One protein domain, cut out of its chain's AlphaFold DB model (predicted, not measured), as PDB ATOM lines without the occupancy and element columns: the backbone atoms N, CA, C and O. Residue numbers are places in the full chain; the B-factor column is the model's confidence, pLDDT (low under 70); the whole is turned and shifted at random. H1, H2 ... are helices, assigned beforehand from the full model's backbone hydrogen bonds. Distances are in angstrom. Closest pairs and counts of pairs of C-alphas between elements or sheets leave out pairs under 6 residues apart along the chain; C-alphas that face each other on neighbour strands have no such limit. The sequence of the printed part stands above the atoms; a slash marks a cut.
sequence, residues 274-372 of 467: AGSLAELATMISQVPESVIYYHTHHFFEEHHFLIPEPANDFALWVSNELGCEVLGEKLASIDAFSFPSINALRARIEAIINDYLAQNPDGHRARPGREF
ATOM      1  N   ALA A 274     226.326 266.210 150.343       93.94
ATOM      2  CA  ALA A 274     226.895 264.924 149.947       93.94
ATOM      3  C   ALA A 274     226.605 264.640 148.469       93.94
ATOM      4  O   ALA A 274     225.453 264.636 148.042       93.94
ATOM      5  N   GLY A 275     227.652 264.404 147.679       93.12
ATOM      6  CA  GLY A 275     227.541 264.032 146.267       93.12
ATOM      7  C   GLY A 275     227.560 262.522 146.026       93.12
ATOM      8  O   GLY A 275     227.310 262.079 144.908       93.12
ATOM      9  N   SER A 276     227.868 261.720 147.045       92.25
ATOM     10  CA  SER A 276     227.932 260.259 146.962       92.25
ATOM     11  C   SER A 276     227.354 259.603 148.211       92.25
ATOM     12  O   SER A 276     227.226 260.235 149.261       92.25
ATOM     13  N   LEU A 277     227.031 258.313 148.109       90.69
ATOM     14  CA  LEU A 277     226.490 257.551 149.234       90.69
ATOM     15  C   LEU A 277     227.484 257.438 150.410       90.69
ATOM     16  O   LEU A 277     227.076 257.510 151.566       90.69
ATOM     17  N   ALA A 278     228.788 257.337 150.127       90.12
ATOM     18  CA  ALA A 278     229.834 257.313 151.154       90.12
ATOM     19  C   ALA A 278     229.965 258.661 151.889       90.12
ATOM     20  O   ALA A 278     230.114 258.699 153.115       90.12
ATOM     21  N   GLU A 279     229.859 259.776 151.157       92.56
ATOM     22  CA  GLU A 279     229.803 261.118 151.752       92.56
ATOM     23  C   GLU A 279     228.543 261.287 152.606       92.56
ATOM     24  O   GLU A 279     228.631 261.808 153.716       92.56
ATOM     25  N   LEU A 280     227.389 260.796 152.131       93.25
ATOM     26  CA  LEU A 280     226.132 260.831 152.879       93.25
ATOM     27  C   LEU A 280     226.264 260.067 154.205       93.25
ATOM     28  O   LEU A 280     225.964 260.632 155.253       93.25
ATOM     29  N   ALA A 281     226.762 258.827 154.171       91.31
ATOM     30  CA  ALA A 281     226.963 257.995 155.362       91.31
ATOM     31  C   ALA A 281     227.884 258.674 156.387       91.31
ATOM     32  O   ALA A 281     227.561 258.759 157.573       91.31
ATOM     33  N   THR A 282     229.003 259.226 155.909       92.12
ATOM     34  CA  THR A 282     229.964 259.945 156.754       92.12
ATOM     35  C   THR A 282     229.313 261.162 157.407       92.12
ATOM     36  O   THR A 282     229.448 261.365 158.613       92.12
ATOM     37  N   MET A 283     228.568 261.957 156.639       94.12
ATOM     38  CA  MET A 283     227.924 263.173 157.136       94.12
ATOM     39  C   MET A 283     226.775 262.876 158.107       94.12
ATOM     40  O   MET A 283     226.678 263.549 159.132       94.12
ATOM     41  N   ILE A 284     225.943 261.856 157.854       93.88
ATOM     42  CA  ILE A 284     224.831 261.465 158.744       93.88
ATOM     43  C   ILE A 284     225.327 261.221 160.179       93.88
ATOM     44  O   ILE A 284     224.671 261.674 161.121       93.88
ATOM     45  N   SER A 285     226.516 260.627 160.334       91.44
ATOM     46  CA  SER A 285     227.137 260.356 161.642       91.44
ATOM     47  C   SER A 285     227.581 261.593 162.423       91.44
ATOM     48  O   SER A 285     227.740 261.534 163.642       91.44
ATOM     49  N   GLN A 286     227.751 262.730 161.747       92.69
ATOM     50  CA  GLN A 286     228.316 263.950 162.329       92.69
ATOM     51  C   GLN A 286     227.287 265.078 162.462       92.69
ATOM     52  O   GLN A 286     227.450 265.967 163.300       92.69
ATOM     53  N   VAL A 287     226.224 265.071 161.650       95.31
ATOM     54  CA  VAL A 287     225.227 266.148 161.662       95.31
ATOM     55  C   VAL A 287     224.372 266.145 162.939       95.31
ATOM     56  O   VAL A 287     224.026 265.082 163.468       95.31
ATOM     57  N   PRO A 288     223.942 267.328 163.426       94.38
ATOM     58  CA  PRO A 288     223.045 267.435 164.577       94.38
ATOM     59  C   PRO A 288     221.740 266.643 164.406       94.38
ATOM     60  O   PRO A 288     221.240 266.483 163.293       94.38
ATOM     61  N   GLU A 289     221.123 266.209 165.511       92.50
ATOM     62  CA  GLU A 289     219.838 265.479 165.482       92.50
ATOM     63  C   GLU A 289     218.737 266.258 164.752       92.50
ATOM     64  O   GLU A 289     217.926 265.676 164.041       92.50
ATOM     65  N   SER A 290     218.752 267.588 164.842       92.50
ATOM     66  CA  SER A 290     217.816 268.474 164.142       92.50
ATOM     67  C   SER A 290     217.867 268.366 162.611       92.50
ATOM     68  O   SER A 290     216.910 268.762 161.949       92.50
ATOM     69  N   VAL A 291     218.971 267.865 162.045       94.69
ATOM     70  CA  VAL A 291     219.107 267.587 160.605       94.69
ATOM     71  C   VAL A 291     218.417 266.274 160.253       94.69
ATOM     72  O   VAL A 291     217.604 266.226 159.335       94.69
ATOM     73  N   ILE A 292     218.663 265.222 161.037       94.19
ATOM     74  CA  ILE A 292     217.975 263.933 160.867       94.19
ATOM     75  C   ILE A 292     216.469 264.111 161.064       94.19
ATOM     76  O   ILE A 292     215.680 263.606 160.272       94.19
ATOM     77  N   TYR A 293     216.066 264.888 162.073       91.31
ATOM     78  CA  TYR A 293     214.673 265.245 162.319       91.31
ATOM     79  C   TYR A 293     214.043 265.959 161.114       91.31
ATOM     80  O   TYR A 293     212.929 265.621 160.722       91.31
ATOM     81  N   TYR A 294     214.747 266.923 160.507       91.69
ATOM     82  CA  TYR A 294     214.248 267.643 159.335       91.69
ATOM     83  C   TYR A 294     213.979 266.685 158.164       91.69
ATOM     84  O   TYR A 294     212.869 266.622 157.644       91.69
ATOM     85  N   HIS A 295     214.968 265.867 157.817       92.25
ATOM     86  CA  HIS A 295     214.887 264.976 156.660       92.25
ATOM     87  C   HIS A 295     214.011 263.736 156.871       92.25
ATOM     88  O   HIS A 295     213.811 262.976 155.931       92.25
ATOM     89  N   THR A 296     213.484 263.515 158.081       88.69
ATOM     90  CA  THR A 296     212.584 262.393 158.398       88.69
ATOM     91  C   THR A 296     211.219 262.892 158.869       88.69
ATOM     92  O   THR A 296     210.239 262.794 158.147       88.69
ATOM     93  N   HIS A 297     211.137 263.487 160.057       86.62
ATOM     94  CA  HIS A 297     209.884 263.851 160.718       86.62
ATOM     95  C   HIS A 297     209.231 265.106 160.131       86.62
ATOM     96  O   HIS A 297     208.018 265.131 159.939       86.62
ATOM     97  N   HIS A 298     210.013 266.154 159.848       84.62
ATOM     98  CA  HIS A 298     209.465 267.371 159.227       84.62
ATOM     99  C   HIS A 298     208.955 267.082 157.813       84.62
ATOM    100  O   HIS A 298     207.957 267.652 157.390       84.62
ATOM    101  N   PHE A 299     209.597 266.159 157.102       78.12
ATOM    102  CA  PHE A 299     209.133 265.714 155.797       78.12
ATOM    103  C   PHE A 299     207.703 265.132 155.845       78.12
ATOM    104  O   PHE A 299     206.884 265.492 154.998       78.12
ATOM    105  N   PHE A 300     207.368 264.336 156.874       74.75
ATOM    106  CA  PHE A 300     205.990 263.874 157.117       74.75
ATOM    107  C   PHE A 300     205.017 265.026 157.381       74.75
ATOM    108  O   PHE A 300     203.902 265.023 156.867       74.75
ATOM    109  N   GLU A 301     205.425 266.020 158.172       75.88
ATOM    110  CA  GLU A 301     204.595 267.198 158.451       75.88
ATOM    111  C   GLU A 301     204.356 268.042 157.189       75.88
ATOM    112  O   GLU A 301     203.245 268.517 156.972       75.88
ATOM    113  N   GLU A 302     205.360 268.200 156.328       76.75
ATOM    114  CA  GLU A 302     205.264 269.001 155.103       76.75
ATOM    115  C   GLU A 302     204.418 268.312 154.023       76.75
ATOM    116  O   GLU A 302     203.682 268.996 153.322       76.75
ATOM    117  N   HIS A 303     204.445 266.978 153.930       72.25
ATOM    118  CA  HIS A 303     203.757 266.215 152.876       72.25
ATOM    119  C   HIS A 303     202.542 265.416 153.369       72.25
ATOM    120  O   HIS A 303     202.045 264.545 152.657       72.25
ATOM    121  N   HIS A 304     202.015 265.736 154.555       67.25
ATOM    122  CA  HIS A 304     200.899 265.038 155.220       67.25
ATOM    123  C   HIS A 304     199.608 264.878 154.383       67.25
ATOM    124  O   HIS A 304     198.690 264.166 154.793       67.25
ATOM    125  N   PHE A 305     199.500 265.574 153.247       63.16
ATOM    126  CA  PHE A 305     198.360 265.562 152.329       63.16
ATOM    127  C   PHE A 305     198.543 264.641 151.102       63.16
ATOM    128  O   PHE A 305     197.585 264.475 150.347       63.16
ATOM    129  N   LEU A 306     199.719 264.027 150.891       56.69
ATOM    130  CA  LEU A 306     200.067 263.278 149.669       56.69
ATOM    131  C   LEU A 306     200.480 261.812 149.918       56.69
ATOM    132  O   LEU A 306     201.546 261.428 149.467       56.69
ATOM    133  N   ILE A 307     199.608 260.957 150.476       53.91
ATOM    134  CA  ILE A 307     199.796 259.476 150.586       53.91
ATOM    135  C   ILE A 307     200.579 259.053 151.857       53.91
ATOM    136  O   ILE A 307     201.483 259.767 152.280       53.91
ATOM    137  N   PRO A 308     200.266 257.889 152.475       52.59
ATOM    138  CA  PRO A 308     201.019 257.333 153.610       52.59
ATOM    139  C   PRO A 308     202.432 256.803 153.290       52.59
ATOM    140  O   PRO A 308     203.085 256.269 154.179       52.59
ATOM    141  N   GLU A 309     202.944 256.966 152.068       57.53
ATOM    142  CA  GLU A 309     204.286 256.498 151.696       57.53
ATOM    143  C   GLU A 309     205.082 257.573 150.953       57.53
ATOM    144  O   GLU A 309     205.287 257.505 149.740       57.53
ATOM    145  N   PRO A 310     205.602 258.562 151.690       55.31
ATOM    146  CA  PRO A 310     206.941 258.992 151.353       55.31
ATOM    147  C   PRO A 310     207.842 258.845 152.586       55.31
ATOM    148  O   PRO A 310     207.709 259.502 153.611       55.31
ATOM    149  N   ALA A 311     208.769 257.910 152.432       69.00
ATOM    150  CA  ALA A 311     209.848 257.501 153.312       69.00
ATOM    151  C   ALA A 311     210.433 258.552 154.279       69.00
ATOM    152  O   ALA A 311     210.457 258.360 155.495       69.00
ATOM    153  N   ASN A 312     211.066 259.564 153.678       86.06
ATOM    154  CA  ASN A 312     212.021 260.540 154.204       86.06
ATOM    155  C   ASN A 312     212.862 261.052 153.009       86.06
ATOM    156  O   ASN A 312     212.931 260.398 151.963       86.06
ATOM    157  N   ASP A 313     213.549 262.185 153.169       90.69
ATOM    158  CA  ASP A 313     214.367 262.786 152.102       90.69
ATOM    159  C   ASP A 313     215.546 261.891 151.671       90.69
ATOM    160  O   ASP A 313     215.962 261.938 150.510       90.69
ATOM    161  N   PHE A 314     216.096 261.069 152.576       93.25
ATOM    162  CA  PHE A 314     217.243 260.205 152.266       93.25
ATOM    163  C   PHE A 314     216.877 259.134 151.240       93.25
ATOM    164  O   PHE A 314     217.584 258.965 150.249       93.25
ATOM    165  N   ALA A 315     215.760 258.438 151.454       91.56
ATOM    166  CA  ALA A 315     215.260 257.441 150.517       91.56
ATOM    167  C   ALA A 315     214.982 258.051 149.137       91.56
ATOM    168  O   ALA A 315     215.384 257.485 148.122       91.56
ATOM    169  N   LEU A 316     214.348 259.231 149.107       89.94
ATOM    170  CA  LEU A 316     214.001 259.911 147.862       89.94
ATOM    171  C   LEU A 316     215.252 260.277 147.057       89.94
ATOM    172  O   LEU A 316     215.308 260.039 145.852       89.94
ATOM    173  N   TRP A 317     216.267 260.831 147.720       93.19
ATOM    174  CA  TRP A 317     217.515 261.213 147.065       93.19
ATOM    175  C   TRP A 317     218.296 260.003 146.545       93.19
ATOM    176  O   TRP A 317     218.758 260.009 145.405       93.19
ATOM    177  N   VAL A 318     218.409 258.943 147.348       92.12
ATOM    178  CA  VAL A 318     219.124 257.721 146.961       92.12
ATOM    179  C   VAL A 318     218.458 257.032 145.763       92.12
ATOM    180  O   VAL A 318     219.157 256.617 144.838       92.12
ATOM    181  N   SER A 319     217.125 256.954 145.728       90.44
ATOM    182  CA  SER A 319     216.410 256.404 144.571       90.44
ATOM    183  C   SER A 319     216.556 257.290 143.335       90.44
ATOM    184  O   SER A 319     216.942 256.809 142.275       90.44
ATOM    185  N   ASN A 320     216.278 258.590 143.464       89.75
ATOM    186  CA  ASN A 320     216.096 259.458 142.299       89.75
ATOM    187  C   ASN A 320     217.409 259.993 141.723       89.75
ATOM    188  O   ASN A 320     217.532 260.138 140.508       89.75
ATOM    189  N   GLU A 321     218.379 260.316 142.580       92.25
ATOM    190  CA  GLU A 321     219.617 260.986 142.164       92.25
ATOM    191  C   GLU A 321     220.798 260.016 142.046       92.25
ATOM    192  O   GLU A 321     221.695 260.253 141.234       92.25
ATOM    193  N   LEU A 322     220.797 258.918 142.816       90.19
ATOM    194  CA  LEU A 322     221.820 257.867 142.726       90.19
ATOM    195  C   LEU A 322     221.360 256.616 141.962       90.19
ATOM    196  O   LEU A 322     222.208 255.805 141.594       90.19
ATOM    197  N   GLY A 323     220.058 256.453 141.699       88.44
ATOM    198  CA  GLY A 323     219.510 255.285 140.995       88.44
ATOM    199  C   GLY A 323     219.495 253.998 141.829       88.44
ATOM    200  O   GLY A 323     219.388 252.906 141.278       88.44
ATOM    201  N   CYS A 324     219.630 254.096 143.154       89.62
ATOM    202  CA  CYS A 324     219.723 252.942 144.048       89.62
ATOM    203  C   CYS A 324     218.348 252.577 144.633       89.62
ATOM    204  O   CYS A 324     218.120 252.734 145.833       89.62
ATOM    205  N   GLU A 325     217.441 252.062 143.799       89.00
ATOM    206  CA  GLU A 325     216.042 251.779 144.177       89.00
ATOM    207  C   GLU A 325     215.919 250.880 145.418       89.00
ATOM    208  O   GLU A 325     215.250 251.244 146.381       89.00
ATOM    209  N   VAL A 326     216.652 249.761 145.463       90.19
ATOM    210  CA  VAL A 326     216.608 248.803 146.588       90.19
ATOM    211  C   VAL A 326     217.018 249.448 147.917       90.19
ATOM    212  O   VAL A 326     216.479 249.116 148.975       90.19
ATOM    213  N   LEU A 327     218.000 250.354 147.895       91.44
ATOM    214  CA  LEU A 327     218.410 251.069 149.102       91.44
ATOM    215  C   LEU A 327     217.359 252.108 149.499       91.44
ATOM    216  O   LEU A 327     217.039 252.225 150.682       91.44
ATOM    217  N   GLY A 328     216.805 252.823 148.522       90.75
ATOM    218  CA  GLY A 328     215.715 253.760 148.748       90.75
ATOM    219  C   GLY A 328     214.495 253.096 149.383       90.75
ATOM    220  O   GLY A 328     214.003 253.596 150.388       90.75
ATOM    221  N   GLU A 329     214.071 251.926 148.901       90.19
ATOM    222  CA  GLU A 329     212.977 251.146 149.502       90.19
ATOM    223  C   GLU A 329     213.282 250.725 150.946       90.19
ATOM    224  O   GLU A 329     212.446 250.866 151.842       90.19
ATOM    225  N   LYS A 330     214.508 250.261 151.219       91.62
ATOM    226  CA  LYS A 330     214.923 249.911 152.587       91.62
ATOM    227  C   LYS A 330     214.861 251.117 153.520       91.62
ATOM    228  O   LYS A 330     214.354 250.991 154.634       91.62
ATOM    229  N   LEU A 331     215.348 252.276 153.076       91.94
ATOM    230  CA  LEU A 331     215.268 253.530 153.830       91.94
ATOM    231  C   LEU A 331     213.822 254.024 153.979       91.94
ATOM    232  O   LEU A 331     213.497 254.635 154.996       91.94
ATOM    233  N   ALA A 332     212.957 253.736 153.006       88.19
ATOM    234  CA  ALA A 332     211.535 254.055 153.037       88.19
ATOM    235  C   ALA A 332     210.736 253.264 154.058       88.19
ATOM    236  O   ALA A 332     209.860 253.819 154.711       88.19
ATOM    237  N   SER A 333     211.085 251.995 154.242       88.31
ATOM    238  CA  SER A 333     210.404 251.099 155.179       88.31
ATOM    239  C   SER A 333     210.676 251.389 156.665       88.31
ATOM    240  O   SER A 333     210.170 250.681 157.535       88.31
ATOM    241  N   ILE A 334     211.502 252.391 156.986       88.19
ATOM    242  CA  ILE A 334     211.823 252.739 158.372       88.19
ATOM    243  C   ILE A 334     210.654 253.513 158.993       88.19
ATOM    244  O   ILE A 334     210.419 254.671 158.655       88.19
ATOM    245  N   ASP A 335     209.994 252.919 159.988       82.69
ATOM    246  CA  ASP A 335     209.058 253.637 160.860       82.69
ATOM    247  C   ASP A 335     209.835 254.580 161.793       82.69
ATOM    248  O   ASP A 335     210.350 254.171 162.836       82.69
ATOM    249  N   ALA A 336     209.921 255.856 161.414       81.81
ATOM    250  CA  ALA A 336     210.634 256.887 162.160       81.81
ATOM    251  C   ALA A 336     210.066 257.137 163.574       81.81
ATOM    252  O   ALA A 336     210.841 257.473 164.474       81.81
ATOM    253  N   PHE A 337     208.759 256.942 163.794       79.06
ATOM    254  CA  PHE A 337     208.099 257.192 165.085       79.06
ATOM    255  C   PHE A 337     208.154 255.992 166.043       79.06
ATOM    256  O   PHE A 337     207.894 256.165 167.238       79.06
ATOM    257  N   SER A 338     208.529 254.801 165.564       80.44
ATOM    258  CA  SER A 338     208.802 253.631 166.418       80.44
ATOM    259  C   SER A 338     210.062 253.782 167.278       80.44
ATOM    260  O   SER A 338     210.221 253.089 168.288       80.44
ATOM    261  N   PHE A 339     210.965 254.696 166.910       86.12
ATOM    262  CA  PHE A 339     212.231 254.880 167.610       86.12
ATOM    263  C   PHE A 339     212.082 255.802 168.829       86.12
ATOM    264  O   PHE A 339     211.465 256.864 168.752       86.12
ATOM    265  N   PRO A 340     212.733 255.478 169.961       82.69
ATOM    266  CA  PRO A 340     212.645 256.282 171.182       82.69
ATOM    267  C   PRO A 340     213.451 257.591 171.118       82.69
ATOM    268  O   PRO A 340     213.349 258.425 172.017       82.69
ATOM    269  N   SER A 341     214.317 257.757 170.111       89.06
ATOM    270  CA  SER A 341     215.135 258.957 169.922       89.06
ATOM    271  C   SER A 341     215.610 259.099 168.477       89.06
ATOM    272  O   SER A 341     215.767 258.104 167.765       89.06
ATOM    273  N   ILE A 342     215.938 260.330 168.081       91.19
ATOM    274  CA  ILE A 342     216.503 260.625 166.759       91.19
ATOM    275  C   ILE A 342     217.878 259.972 166.569       91.19
ATOM    276  O   ILE A 342     218.195 259.543 165.466       91.19
ATOM    277  N   ASN A 343     218.662 259.795 167.636       91.94
ATOM    278  CA  ASN A 343     219.925 259.051 167.565       91.94
ATOM    279  C   ASN A 343     219.726 257.572 167.218       91.94
ATOM    280  O   ASN A 343     220.495 257.027 166.430       91.94
ATOM    281  N   ALA A 344     218.696 256.923 167.772       91.94
ATOM    282  CA  ALA A 344     218.388 255.531 167.442       91.94
ATOM    283  C   ALA A 344     217.956 255.388 165.971       91.94
ATOM    284  O   ALA A 344     218.397 254.468 165.284       91.94
ATOM    285  N   LEU A 345     217.163 256.344 165.475       92.75
ATOM    286  CA  LEU A 345     216.795 256.423 164.062       92.75
ATOM    287  C   LEU A 345     218.020 256.669 163.164       92.75
ATOM    288  O   LEU A 345     218.194 255.971 162.167       92.75
ATOM    289  N   ARG A 346     218.904 257.604 163.539       95.38
ATOM    290  CA  ARG A 346     220.160 257.879 162.822       95.38
ATOM    291  C   ARG A 346     220.996 256.606 162.683       95.38
ATOM    292  O   ARG A 346     221.358 256.245 161.570       95.38
ATOM    293  N   ALA A 347     221.231 255.897 163.788       94.88
ATOM    294  CA  ALA A 347     222.008 254.659 163.784       94.88
ATOM    295  C   ALA A 347     221.394 253.586 162.867       94.88
ATOM    296  O   ALA A 347     222.118 252.853 162.192       94.88
ATOM    297  N   ARG A 348     220.056 253.509 162.792       95.25
ATOM    298  CA  ARG A 348     219.371 252.595 161.867       95.25
ATOM    299  C   ARG A 348     219.596 252.975 160.402       95.25
ATOM    300  O   ARG A 348     219.857 252.084 159.595       95.25
ATOM    301  N   ILE A 349     219.498 254.262 160.071       94.69
ATOM    302  CA  ILE A 349     219.745 254.780 158.717       94.69
ATOM    303  C   ILE A 349     221.198 254.506 158.304       94.69
ATOM    304  O   ILE A 349     221.441 253.977 157.222       94.69
ATOM    305  N   GLU A 350     222.157 254.796 159.186       94.06
ATOM    306  CA  GLU A 350     223.581 254.533 158.953       94.06
ATOM    307  C   GLU A 350     223.863 253.056 158.701       94.06
ATOM    308  O   GLU A 350     224.562 252.727 157.746       94.06
ATOM    309  N   ALA A 351     223.304 252.164 159.525       95.00
ATOM    310  CA  ALA A 351     223.480 250.726 159.359       95.00
ATOM    311  C   ALA A 351     223.003 250.262 157.974       95.00
ATOM    312  O   ALA A 351     223.740 249.582 157.268       95.00
ATOM    313  N   ILE A 352     221.815 250.703 157.543       94.25
ATOM    314  CA  ILE A 352     221.253 250.343 156.232       94.25
ATOM    315  C   ILE A 352     222.148 250.826 155.081       94.25
ATOM    316  O   ILE A 352     222.368 250.084 154.121       94.25
ATOM    317  N   ILE A 353     222.675 252.050 155.172       92.62
ATOM    318  CA  ILE A 353     223.557 252.610 154.141       92.62
ATOM    319  C   ILE A 353     224.907 251.880 154.115       92.62
ATOM    320  O   ILE A 353     225.386 251.513 153.042       92.62
ATOM    321  N   ASN A 354     225.513 251.636 155.279       92.38
ATOM    322  CA  ASN A 354     226.813 250.971 155.384       92.38
ATOM    323  C   ASN A 354     226.750 249.504 154.936       92.38
ATOM    324  O   ASN A 354     227.643 249.051 154.220       92.38
ATOM    325  N   ASP A 355     225.674 248.787 155.273       92.75
ATOM    326  CA  ASP A 355     225.438 247.414 154.811       92.75
ATOM    327  C   ASP A 355     225.347 247.342 153.278       92.75
ATOM    328  O   ASP A 355     225.829 246.389 152.662       92.75
ATOM    329  N   TYR A 356     224.747 248.359 152.649       91.88
ATOM    330  CA  TYR A 356     224.660 248.454 151.193       91.88
ATOM    331  C   TYR A 356     226.015 248.783 150.551       91.88
ATOM    332  O   TYR A 356     226.392 248.139 149.569       91.88
ATOM    333  N   LEU A 357     226.763 249.737 151.120       90.06
ATOM    334  CA  LEU A 357     228.105 250.119 150.660       90.06
ATOM    335  C   LEU A 357     229.103 248.958 150.742       90.06
ATOM    336  O   LEU A 357     229.941 248.809 149.856       90.06
ATOM    337  N   ALA A 358     228.993 248.100 151.762       89.81
ATOM    338  CA  ALA A 358     229.836 246.911 151.895       89.81
ATOM    339  C   ALA A 358     229.653 245.914 150.733       89.81
ATOM    340  O   ALA A 358     230.582 245.183 150.394       89.81
ATOM    341  N   GLN A 359     228.463 245.887 150.126       87.75
ATOM    342  CA  GLN A 359     228.123 245.005 149.004       87.75
ATOM    343  C   GLN A 359     228.336 245.680 147.641       87.75
ATOM    344  O   GLN A 359     228.502 244.984 146.643       87.75
ATOM    345  N   ASN A 360     228.348 247.016 147.595       84.31
ATOM    346  CA  ASN A 360     228.451 247.819 146.375       84.31
ATOM    347  C   ASN A 360     229.469 248.962 146.582       84.31
ATOM    348  O   ASN A 360     229.067 250.096 146.859       84.31
ATOM    349  N   PRO A 361     230.786 248.682 146.478       73.38
ATOM    350  CA  PRO A 361     231.837 249.664 146.765       73.38
ATOM    351  C   PRO A 361     231.915 250.781 145.716       73.38
ATOM    352  O   PRO A 361     232.276 251.915 146.036       73.38
ATOM    353  N   ASP A 362     231.560 250.461 144.468       65.88
ATOM    354  CA  ASP A 362     231.476 251.415 143.366       65.88
ATOM    355  C   ASP A 362     230.189 252.233 143.509       65.88
ATOM    356  O   ASP A 362     229.115 251.873 143.031       65.88
ATOM    357  N   GLY A 363     230.288 253.334 144.250       63.44
ATOM    358  CA  GLY A 363     229.162 254.220 144.504       63.44
ATOM    359  C   GLY A 363     228.787 255.053 143.277       63.44
ATOM    360  O   GLY A 363     229.632 255.710 142.666       63.44
ATOM    361  N   HIS A 364     227.491 255.112 142.969       74.25
ATOM    362  CA  HIS A 364     226.959 256.134 142.075       74.25
ATOM    363  C   HIS A 364     227.152 257.528 142.693       74.25
ATOM    364  O   HIS A 364     227.041 257.723 143.909       74.25
ATOM    365  N   ARG A 365     227.471 258.510 141.845       87.12
ATOM    366  CA  ARG A 365     227.572 259.926 142.220       87.12
ATOM    367  C   ARG A 365     226.372 260.685 141.688       87.12
ATOM    368  O   ARG A 365     225.982 260.499 140.535       87.12
ATOM    369  N   ALA A 366     225.866 261.599 142.504       89.88
ATOM    370  CA  ALA A 366     224.867 262.555 142.076       89.88
ATOM    371  C   ALA A 366     225.447 263.481 140.998       89.88
ATOM    372  O   ALA A 366     226.640 263.810 140.987       89.88
ATOM    373  N   ARG A 367     224.582 263.923 140.082       89.56
ATOM    374  CA  ARG A 367     224.947 264.929 139.079       89.56
ATOM    375  C   ARG A 367     225.280 266.258 139.776       89.56
ATOM    376  O   ARG A 367     224.690 266.555 140.815       89.56
ATOM    377  N   PRO A 368     226.171 267.092 139.211       88.50
ATOM    378  CA  PRO A 368     226.425 268.423 139.756       88.50
ATOM    379  C   PRO A 368     225.123 269.230 139.896       88.50
ATOM    380  O   PRO A 368     224.357 269.330 138.937       88.50
ATOM    381  N   GLY A 369     224.867 269.790 141.081       90.06
ATOM    382  CA  GLY A 369     223.632 270.507 141.417       90.06
ATOM    383  C   GLY A 369     222.502 269.619 141.956       90.06
ATOM    384  O   GLY A 369     221.416 270.129 142.224       90.06
ATOM    385  N   ARG A 370     222.734 268.309 142.096       93.38
ATOM    386  CA  ARG A 370     221.800 267.324 142.668       93.38
ATOM    387  C   ARG A 370     222.358 266.645 143.923       93.38
ATOM    388  O   ARG A 370     221.892 265.580 144.316       93.38
ATOM    389  N   GLU A 371     223.376 267.230 144.547       95.12
ATOM    390  CA  GLU A 371     223.895 266.747 145.827       95.12
ATOM    391  C   GLU A 371     222.818 266.783 146.924       95.12
ATOM    392  O   GLU A 371     221.924 267.629 146.919       95.12
ATOM    393  N   PHE A 372     222.911 265.877 147.898       95.19
ATOM    394  CA  PHE A 372     222.046 265.919 149.071       95.19
ATOM    395  C   PHE A 372     222.430 267.117 149.929       95.19
ATOM    396  O   PHE A 372     223.579 267.215 150.356       95.19
TER     397      PHE A 372
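AT A GLANCE: This is residues 274 to 372 of the 467 residues of the protein "Mechanosensitive ion channel family protein" of Chloroflexi bacterium (UniProt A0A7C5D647). H1, H5, H4 and H3 stand side by side in a small bundle, loosely closed between H1 and H3, and H2 crosses one end. Residues 301 to 307 stick out. The 99 printed residues, all helix by class, have five named helices, H1 to H5 in order; the whole is compact, radius of gyration of the C-alphas 12.8 A, spans 34 by 26 by 22 A.

HOW THE PARTS SIT: H1, residues 277 to 284, touches the hub, H5, residues 342 to 359, opposite ways; their closest C-alphas, Ala 281 and Glu 350, are 6.0 A apart. H3, residues 313 to 322, and H4, residues 325 to 332, form a hairpin; their closest C-alphas, Ala 315 and Gly 328, are 4.1 A apart. Every O i to N i+4 pair is within hydrogen-bond range in H1, H3 and H4; in H5 13 of 14 are.

IN THESE COORDINATES: H2, residues 289 to 302, spans 18.2 A. H5 spans 26.3 A, from C-alpha 342 at (216.503, 260.625, 166.759) to C-alpha 359 at (228.123, 245.005, 149.004).

THE WHOLE: The printed part has no cut and no long link. Residues 304 to 311 and 362 to 363 have pLDDT under 70.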